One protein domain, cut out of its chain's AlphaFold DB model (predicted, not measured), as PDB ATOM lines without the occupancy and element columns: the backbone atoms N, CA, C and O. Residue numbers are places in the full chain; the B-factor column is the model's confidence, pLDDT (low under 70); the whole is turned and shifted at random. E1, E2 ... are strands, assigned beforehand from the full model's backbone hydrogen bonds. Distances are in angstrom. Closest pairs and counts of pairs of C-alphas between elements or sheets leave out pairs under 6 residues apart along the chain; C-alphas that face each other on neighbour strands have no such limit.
ATOM      1  N   ARG A   6     196.887 232.402 180.164       97.44
ATOM      2  CA  ARG A   6     195.927 232.926 179.191       97.44
ATOM      3  C   ARG A   6     195.908 234.443 179.267       97.44
ATOM      4  O   ARG A   6     195.880 235.005 180.363       97.44
ATOM      5  N   CYS A   7     195.913 235.101 178.120       96.56
ATOM      6  CA  CYS A   7     195.916 236.552 178.044       96.56
ATOM      7  C   CYS A   7     194.966 237.081 176.974       96.56
ATOM      8  O   CYS A   7     194.555 236.352 176.076       96.56
ATOM      9  N   GLU A   8     194.658 238.366 177.093       96.56
ATOM     10  CA  GLU A   8     193.961 239.180 176.099       96.56
ATOM     11  C   GLU A   8     194.851 240.382 175.774       96.56
ATOM     12  O   GLU A   8     195.415 240.993 176.695       96.56
ATOM     13  N   ILE A   9     194.989 240.709 174.490       95.44
ATOM     14  CA  ILE A   9     195.699 241.905 174.031       95.44
ATOM     15  C   ILE A   9     194.828 243.129 174.294       95.44
ATOM     16  O   ILE A   9     193.632 243.133 174.003       95.44
ATOM     17  N   ILE A  10     195.420 244.178 174.855       94.25
ATOM     18  CA  ILE A  10     194.700 245.378 175.280       94.25
ATOM     19  C   ILE A  10     195.268 246.636 174.639       94.25
ATOM     20  O   ILE A  10     196.455 246.730 174.326       94.25
ATOM     21  N   ASP A  11     194.405 247.635 174.502       93.31
ATOM     22  CA  ASP A  11     194.832 248.997 174.219       93.31
ATOM     23  C   ASP A  11     195.194 249.710 175.527       93.31
ATOM     24  O   ASP A  11     194.441 249.646 176.503       93.31
ATOM     25  N   VAL A  12     196.337 250.394 175.549       89.94
ATOM     26  CA  VAL A  12     196.756 251.247 176.672       89.94
ATOM     27  C   VAL A  12     196.917 252.710 176.274       89.94
ATOM     28  O   VAL A  12     197.522 253.477 177.020       89.94
ATOM     29  N   THR A  13     196.386 253.112 175.116       88.38
ATOM     30  CA  THR A  13     196.438 254.496 174.634       88.38
ATOM     31  C   THR A  13     195.914 255.470 175.694       88.38
ATOM     32  O   THR A  13     194.732 255.468 176.037       88.38
ATOM     33  N   GLY A  14     196.808 256.317 176.214       83.06
ATOM     34  CA  GLY A  14     196.470 257.324 177.226       83.06
ATOM     35  C   GLY A  14     196.266 256.770 178.641       83.06
ATOM     36  O   GLY A  14     195.707 257.462 179.493       83.06
ATOM     37  N   ILE A  15     196.688 255.529 178.903       88.06
ATOM     38  CA  ILE A  15     196.741 254.959 180.251       88.06
ATOM     39  C   ILE A  15     198.101 255.276 180.866       88.06
ATOM     40  O   ILE A  15     199.138 255.045 180.253       88.06
ATOM     41  N   GLU A  16     198.127 255.751 182.109       87.94
ATOM     42  CA  GLU A  16     199.376 255.950 182.843       87.94
ATOM     43  C   GLU A  16     199.987 254.592 183.244       87.94
ATOM     44  O   GLU A  16     199.478 253.900 184.126       87.94
ATOM     45  N   VAL A  17     201.073 254.194 182.573       85.50
ATOM     46  CA  VAL A  17     201.771 252.909 182.810       85.50
ATOM     47  C   VAL A  17     202.888 253.032 183.847       85.50
ATOM     48  O   VAL A  17     203.303 252.047 184.456       85.50
ATOM     49  N   PHE A  18     203.371 254.253 184.060       85.75
ATOM     50  CA  PHE A  18     204.338 254.629 185.084       85.75
ATOM     51  C   PHE A  18     204.071 256.091 185.474       85.75
ATOM     52  O   PHE A  18     203.580 256.825 184.618       85.75
ATOM     53  N   PRO A  19     204.381 256.549 186.703       91.38
ATOM     54  CA  PRO A  19     204.151 257.938 187.098       91.38
ATOM     55  C   PRO A  19     204.696 258.951 186.078       91.38
ATOM     56  O   PRO A  19     205.905 259.030 185.852       91.38
ATOM     57  N   GLY A  20     203.796 259.708 185.445       90.44
ATOM     58  CA  GLY A  20     204.104 260.689 184.399       90.44
ATOM     59  C   GLY A  20     204.341 260.124 182.989       90.44
ATOM     60  O   GLY A  20     204.630 260.898 182.078       90.44
ATOM     61  N   VAL A  21     204.209 258.812 182.776       87.12
ATOM     62  CA  VAL A  21     204.401 258.142 181.480       87.12
ATOM     63  C   VAL A  21     203.074 257.591 180.979       87.12
ATOM     64  O   VAL A  21     202.490 256.674 181.560       87.12
ATOM     65  N   GLN A  22     202.626 258.138 179.855       89.94
ATOM     66  CA  GLN A  22     201.454 257.658 179.138       89.94
ATOM     67  C   GLN A  22     201.842 256.475 178.250       89.94
ATOM     68  O   GLN A  22     202.774 256.560 177.450       89.94
ATOM     69  N   GLY A  23     201.124 255.373 178.413       85.88
ATOM     70  CA  GLY A  23     201.184 254.217 177.545       85.88
ATOM     71  C   GLY A  23     200.596 254.544 176.178       85.88
ATOM     72  O   GLY A  23     199.652 255.327 176.038       85.88
ATOM     73  N   ASN A  24     201.176 253.928 175.160       88.31
ATOM     74  CA  ASN A  24     200.624 253.911 173.820       88.31
ATOM     75  C   ASN A  24     200.856 252.519 173.239       88.31
ATOM     76  O   ASN A  24     201.973 251.998 173.313       88.31
ATOM     77  N   THR A  25     199.809 251.909 172.696       87.75
ATOM     78  CA  THR A  25     199.947 250.628 172.002       87.75
ATOM     79  C   THR A  25     200.567 250.881 170.623       87.75
ATOM     80  O   THR A  25     200.052 251.736 169.891       87.75
ATOM     81  N   PRO A  26     201.670 250.194 170.258       86.12
ATOM     82  CA  PRO A  26     202.266 250.305 168.928       86.12
ATOM     83  C   PRO A  26     201.246 250.033 167.820       86.12
ATOM     84  O   PRO A  26     200.385 249.167 167.966       86.12
ATOM     85  N   ASP A  27     201.351 250.740 166.691       89.38
ATOM     86  CA  ASP A  27     200.410 250.570 165.573       89.38
ATOM     87  C   ASP A  27     200.375 249.128 165.049       89.38
ATOM     88  O   ASP A  27     199.319 248.644 164.651       89.38
ATOM     89  N   GLU A  28     201.507 248.428 165.121       86.81
ATOM     90  CA  GLU A  28     201.659 247.041 164.679       86.81
ATOM     91  C   GLU A  28     200.851 246.043 165.521       86.81
ATOM     92  O   GLU A  28     200.422 245.023 164.989       86.81
ATOM     93  N   SER A  29     200.577 246.332 166.801       86.81
ATOM     94  CA  SER A  29     199.773 245.452 167.663       86.81
ATOM     95  C   SER A  29     198.309 245.850 167.786       86.81
ATOM     96  O   SER A  29     197.505 245.063 168.293       86.81
ATOM     97  N   LYS A  30     197.920 247.026 167.276       90.88
ATOM     98  CA  LYS A  30     196.516 247.461 167.251       90.88
ATOM     99  C   LYS A  30     195.561 246.473 166.568       90.88
ATOM    100  O   LYS A  30     194.463 246.301 167.096       90.88
ATOM    101  N   PRO A  31     195.929 245.798 165.459       94.44
ATOM    102  CA  PRO A  31     195.062 244.802 164.831       94.44
ATOM    103  C   PRO A  31     194.683 243.631 165.743       94.44
ATOM    104  O   PRO A  31     193.664 242.995 165.499       94.44
ATOM    105  N   PHE A  32     195.473 243.362 166.787       94.31
ATOM    106  CA  PHE A  32     195.260 242.236 167.696       94.31
ATOM    107  C   PHE A  32     194.527 242.623 168.982       94.31
ATOM    108  O   PHE A  32     194.301 241.758 169.818       94.31
ATOM    109  N   ILE A  33     194.163 243.896 169.190       94.69
ATOM    110  CA  ILE A  33     193.436 244.318 170.399       94.69
ATOM    111  C   ILE A  33     192.134 243.513 170.538       94.69
ATOM    112  O   ILE A  33     191.318 243.468 169.622       94.69
ATOM    113  N   GLY A  34     191.928 242.910 171.711       95.19
ATOM    114  CA  GLY A  34     190.795 242.032 172.018       95.19
ATOM    115  C   GLY A  34     191.022 240.557 171.672       95.19
ATOM    116  O   GLY A  34     190.279 239.705 172.166       95.19
ATOM    117  N   GLU A  35     192.056 240.229 170.891       96.88
ATOM    118  CA  GLU A  35     192.436 238.840 170.630       96.88
ATOM    119  C   GLU A  35     192.982 238.179 171.895       96.88
ATOM    120  O   GLU A  35     193.608 238.810 172.757       96.88
ATOM    121  N   GLN A  36     192.747 236.874 172.000       97.62
ATOM    122  CA  GLN A  36     193.184 236.067 173.131       97.62
ATOM    123  C   GLN A  36     194.247 235.062 172.714       97.62
ATOM    124  O   GLN A  36     194.351 234.672 171.554       97.62
ATOM    125  N   GLY A  37     195.051 234.639 173.683       96.31
ATOM    126  CA  GLY A  37     196.146 233.724 173.421       96.31
ATOM    127  C   GLY A  37     196.774 233.144 174.675       96.31
ATOM    128  O   GLY A  37     196.292 233.309 175.803       96.31
ATOM    129  N   LEU A  38     197.870 232.426 174.461       97.69
ATOM    130  CA  LEU A  38     198.720 231.889 175.509       97.69
ATOM    131  C   LEU A  38     200.034 232.668 175.546       97.69
ATOM    132  O   LEU A  38     200.810 232.627 174.593       97.69
ATOM    133  N   ALA A  39     200.283 233.351 176.659       97.06
ATOM    134  CA  ALA A  39     201.559 233.987 176.943       97.06
ATOM    135  C   ALA A  39     202.505 232.989 177.625       97.06
ATOM    136  O   ALA A  39     202.163 232.365 178.637       97.06
ATOM    137  N   GLU A  40     203.721 232.881 177.105       97.50
ATOM    138  CA  GLU A  40     204.787 232.008 177.581       97.50
ATOM    139  C   GLU A  40     206.064 232.821 177.793       97.50
ATOM    140  O   GLU A  40     206.455 233.622 176.947       97.50
ATOM    141  N   ARG A  41     206.753 232.609 178.917       95.50
ATOM    142  CA  ARG A  41     208.039 233.270 179.155       95.50
ATOM    143  C   ARG A  41     209.160 232.506 178.464       95.50
ATOM    144  O   ARG A  41     209.422 231.354 178.802       95.50
ATOM    145  N   ILE A  42     209.870 233.191 177.580       94.88
ATOM    146  CA  ILE A  42     211.035 232.680 176.860       94.88
ATOM    147  C   ILE A  42     212.253 233.552 177.190       94.88
ATOM    148  O   ILE A  42     212.494 234.607 176.612       94.88
ATOM    149  N   GLY A  43     213.024 233.131 178.196       92.00
ATOM    150  CA  GLY A  43     214.147 233.919 178.712       92.00
ATOM    151  C   GLY A  43     213.691 235.227 179.377       92.00
ATOM    152  O   GLY A  43     213.029 235.205 180.425       92.00
ATOM    153  N   TRP A  44     214.081 236.359 178.786       89.50
ATOM    154  CA  TRP A  44     213.724 237.709 179.249       89.50
ATOM    155  C   TRP A  44     212.443 238.258 178.625       89.50
ATOM    156  O   TRP A  44     211.975 239.305 179.057       89.50
ATOM    157  N   ASP A  45     211.876 237.537 177.665       92.94
ATOM    158  CA  ASP A  45     210.754 237.998 176.867       92.94
ATOM    159  C   ASP A  45     209.514 237.117 177.062       92.94
ATOM    160  O   ASP A  45     209.557 236.059 177.708       92.94
ATOM    161  N   VAL A  46     208.394 237.571 176.513       94.75
ATOM    162  CA  VAL A  46     207.111 236.883 176.524       94.75
ATOM    163  C   VAL A  46     206.682 236.650 175.089       94.75
ATOM    164  O   VAL A  46     206.462 237.589 174.337       94.75
ATOM    165  N   ARG A  47     206.529 235.384 174.717       96.81
ATOM    166  CA  ARG A  47     205.911 234.993 173.455       96.81
ATOM    167  C   ARG A  47     204.425 234.809 173.689       96.81
ATOM    168  O   ARG A  47     204.042 234.056 174.580       96.81
ATOM    169  N   ILE A  48     203.600 235.447 172.876       96.88
ATOM    170  CA  ILE A  48     202.153 235.279 172.896       96.88
ATOM    171  C   ILE A  48     201.752 234.564 171.618       96.88
ATOM    172  O   ILE A  48     201.983 235.066 170.524       96.88
ATOM    173  N   THR A  49     201.166 233.380 171.768       97.56
ATOM    174  CA  THR A  49     200.534 232.665 170.654       97.56
ATOM    175  C   THR A  49     199.038 232.937 170.723       97.56
ATOM    176  O   THR A  49     198.379 232.462 171.651       97.56
ATOM    177  N   LEU A  50     198.527 233.743 169.793       96.75
ATOM    178  CA  LEU A  50     197.110 234.064 169.667       96.75
ATOM    179  C   LEU A  50     196.317 232.835 169.205       96.75
ATOM    180  O   LEU A  50     196.849 231.936 168.551       96.75
ATOM    181  N   ASP A  51     195.028 232.794 169.533       96.88
ATOM    182  CA  ASP A  51     194.150 231.663 169.213       96.88
ATOM    183  C   ASP A  51     193.932 231.489 167.700       96.88
ATOM    184  O   ASP A  51     193.636 230.388 167.235       96.88
ATOM    185  N   ASN A  52     194.138 232.553 166.918       93.75
ATOM    186  CA  ASN A  52     194.151 232.520 165.454       93.75
ATOM    187  C   ASN A  52     195.443 231.895 164.864       93.75
ATOM    188  O   ASN A  52     195.545 231.735 163.648       93.75
ATOM    189  N   GLY A  53     196.415 231.523 165.708       95.12
ATOM    190  CA  GLY A  53     197.698 230.924 165.328       95.12
ATOM    191  C   GLY A  53     198.847 231.919 165.131       95.12
ATOM    192  O   GLY A  53     199.978 231.492 164.890       95.12
ATOM    193  N   GLU A  54     198.590 233.220 165.238       95.25
ATOM    194  CA  GLU A  54     199.600 234.267 165.097       95.25
ATOM    195  C   GLU A  54     200.479 234.389 166.347       95.25
ATOM    196  O   GLU A  54     200.067 234.068 167.465       95.25
ATOM    197  N   ILE A  55     201.725 234.824 166.163       94.81
ATOM    198  CA  ILE A  55     202.693 234.972 167.249       94.81
ATOM    199  C   ILE A  55     203.129 236.428 167.323       94.81
ATOM    200  O   ILE A  55     203.681 236.952 166.359       94.81
ATOM    201  N   ILE A  56     202.957 237.027 168.497       93.44
ATOM    202  CA  ILE A  56     203.456 238.364 168.825       93.44
ATOM    203  C   ILE A  56     204.288 238.314 170.106       93.44
ATOM    204  O   ILE A  56     204.127 237.409 170.932       93.44
ATOM    205  N   PHE A  57     205.196 239.269 170.279       91.62
ATOM    206  CA  PHE A  57     206.055 239.339 171.459       91.62
ATOM    207  C   PHE A  57     205.568 240.403 172.442       91.62
ATOM    208  O   PHE A  57     204.901 241.373 172.081       91.62
ATOM    209  N   GLY A  58     205.889 240.218 173.720       84.88
ATOM    210  CA  GLY A  58     205.422 241.076 174.805       84.88
ATOM    211  C   GLY A  58     205.990 242.493 174.766       84.88
ATOM    212  O   GLY A  58     205.440 243.361 175.433       84.88
ATOM    213  N   TYR A  59     207.062 242.743 174.007       85.56
ATOM    214  CA  TYR A  59     207.553 244.097 173.739       85.56
ATOM    215  C   TYR A  59     206.812 244.786 172.579       85.56
ATOM    216  O   TYR A  59     206.837 246.012 172.498       85.56
ATOM    217  N   ASP A  60     206.128 244.021 171.721       86.94
ATOM    218  CA  ASP A  60     205.367 244.534 170.574       86.94
ATOM    219  C   ASP A  60     203.909 244.846 170.928       86.94
ATOM    220  O   ASP A  60     203.207 245.501 170.159       86.94
ATOM    221  N   CYS A  61     203.423 244.399 172.089       90.81
ATOM    222  CA  CYS A  61     202.024 244.536 172.479       90.81
ATOM    223  C   CYS A  61     201.826 244.715 173.986       90.81
ATOM    224  O   CYS A  61     202.677 244.382 174.808       90.81
ATOM    225  N   TRP A  62     200.639 245.191 174.352       92.50
ATOM    226  CA  TRP A  62     200.174 245.209 175.733       92.50
ATOM    227  C   TRP A  62     199.131 244.122 175.935       92.50
ATOM    228  O   TRP A  62     198.282 243.887 175.079       92.50
ATOM    229  N   TRP A  63     199.182 243.453 177.079       93.81
ATOM    230  CA  TRP A  63     198.310 242.323 177.367       93.81
ATOM    231  C   TRP A  63     198.070 242.190 178.869       93.81
ATOM    232  O   TRP A  63     198.853 242.660 179.698       93.81
ATOM    233  N   LYS A  64     196.972 241.529 179.232       94.31
ATOM    234  CA  LYS A  64     196.614 241.227 180.626       94.31
ATOM    235  C   LYS A  64     196.265 239.744 180.775       94.31
ATOM    236  O   LYS A  64     195.781 239.143 179.816       94.31
ATOM    237  N   PRO A  65     196.467 239.137 181.956       95.75
ATOM    238  CA  PRO A  65     195.990 237.785 182.213       95.75
ATOM    239  C   PRO A  65     194.459 237.735 182.225       95.75
ATOM    240  O   PRO A  65     193.813 238.621 182.788       95.75
ATOM    241  N   ILE A  66     193.898 236.656 181.690       94.81
ATOM    242  CA  ILE A  66     192.472 236.317 181.778       94.81
ATOM    243  C   ILE A  66     192.294 234.977 182.511       94.81
ATOM    244  O   ILE A  66     193.243 234.196 182.616       94.81
TER     245      ILE A  66
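What this domain is: This is residues 6 to 66 of the 67 residues of an uncharacterized protein of Desulfobacterales bacterium PC51MH44 (UniProt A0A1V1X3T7). A small five-stranded sheet, strongly twisted and curled like part of a barrel, makes the body, and a long loop with E2 near its far end reaches away from it. There E2 folds back beside residues 21 to 22, while E3 and E4 form the sheet's long hairpin. The printed part has 61 residues, with six named strands, E1 to E6 in chain order, and no named helix; it is all strand, though under half of its residues are in named elements. The sheet's order is E5, E4, E3, E1, E6, all antiparallel. The whole is compact, with a radius of gyration of the C-alphas of 11.4 A and spans of 34 by 25 by 21 A.

How they stand to each other: E1, residues 6 to 9, is an inner strand between E3, residues 36 to 42, and the edge strand E6, residues 63 to 65. N 7 and O 37 are 3.0 A apart, as are N 8 and O 64, within hydrogen-bond range. E2, residues 16 to 18, pairs with no named strand and is apart from the sheet's five strands. E3 and E4, residues 45 to 50, form a hairpin, with N 40 and O 47 at 2.8 A. E4 and the edge strand E5, residues 55 to 57, form another, with N 48 and O 56 at 2.8 A. E3, E4 and E5 are a meander, each strand the antiparallel neighbour of the one before.

Where its parts are: E1 begins at C-alpha 6 (195.927, 232.926, 179.191) and is 10.4 A long. E2 spans 5.6 A, E3 18.5 A, E4 15.9 A, E5 6.9 A and E6 7.0 A. E6 ends at C-alpha 65 (195.990, 237.785, 182.213).

The domain as a whole: The C-alphas of Gly 20 and Gly 53 are the farthest apart, at 35.9 A. The link from E2 to E3, residues 19 to 35, is long. The printed part has no cut, and no printed residue has a pLDDT under 70.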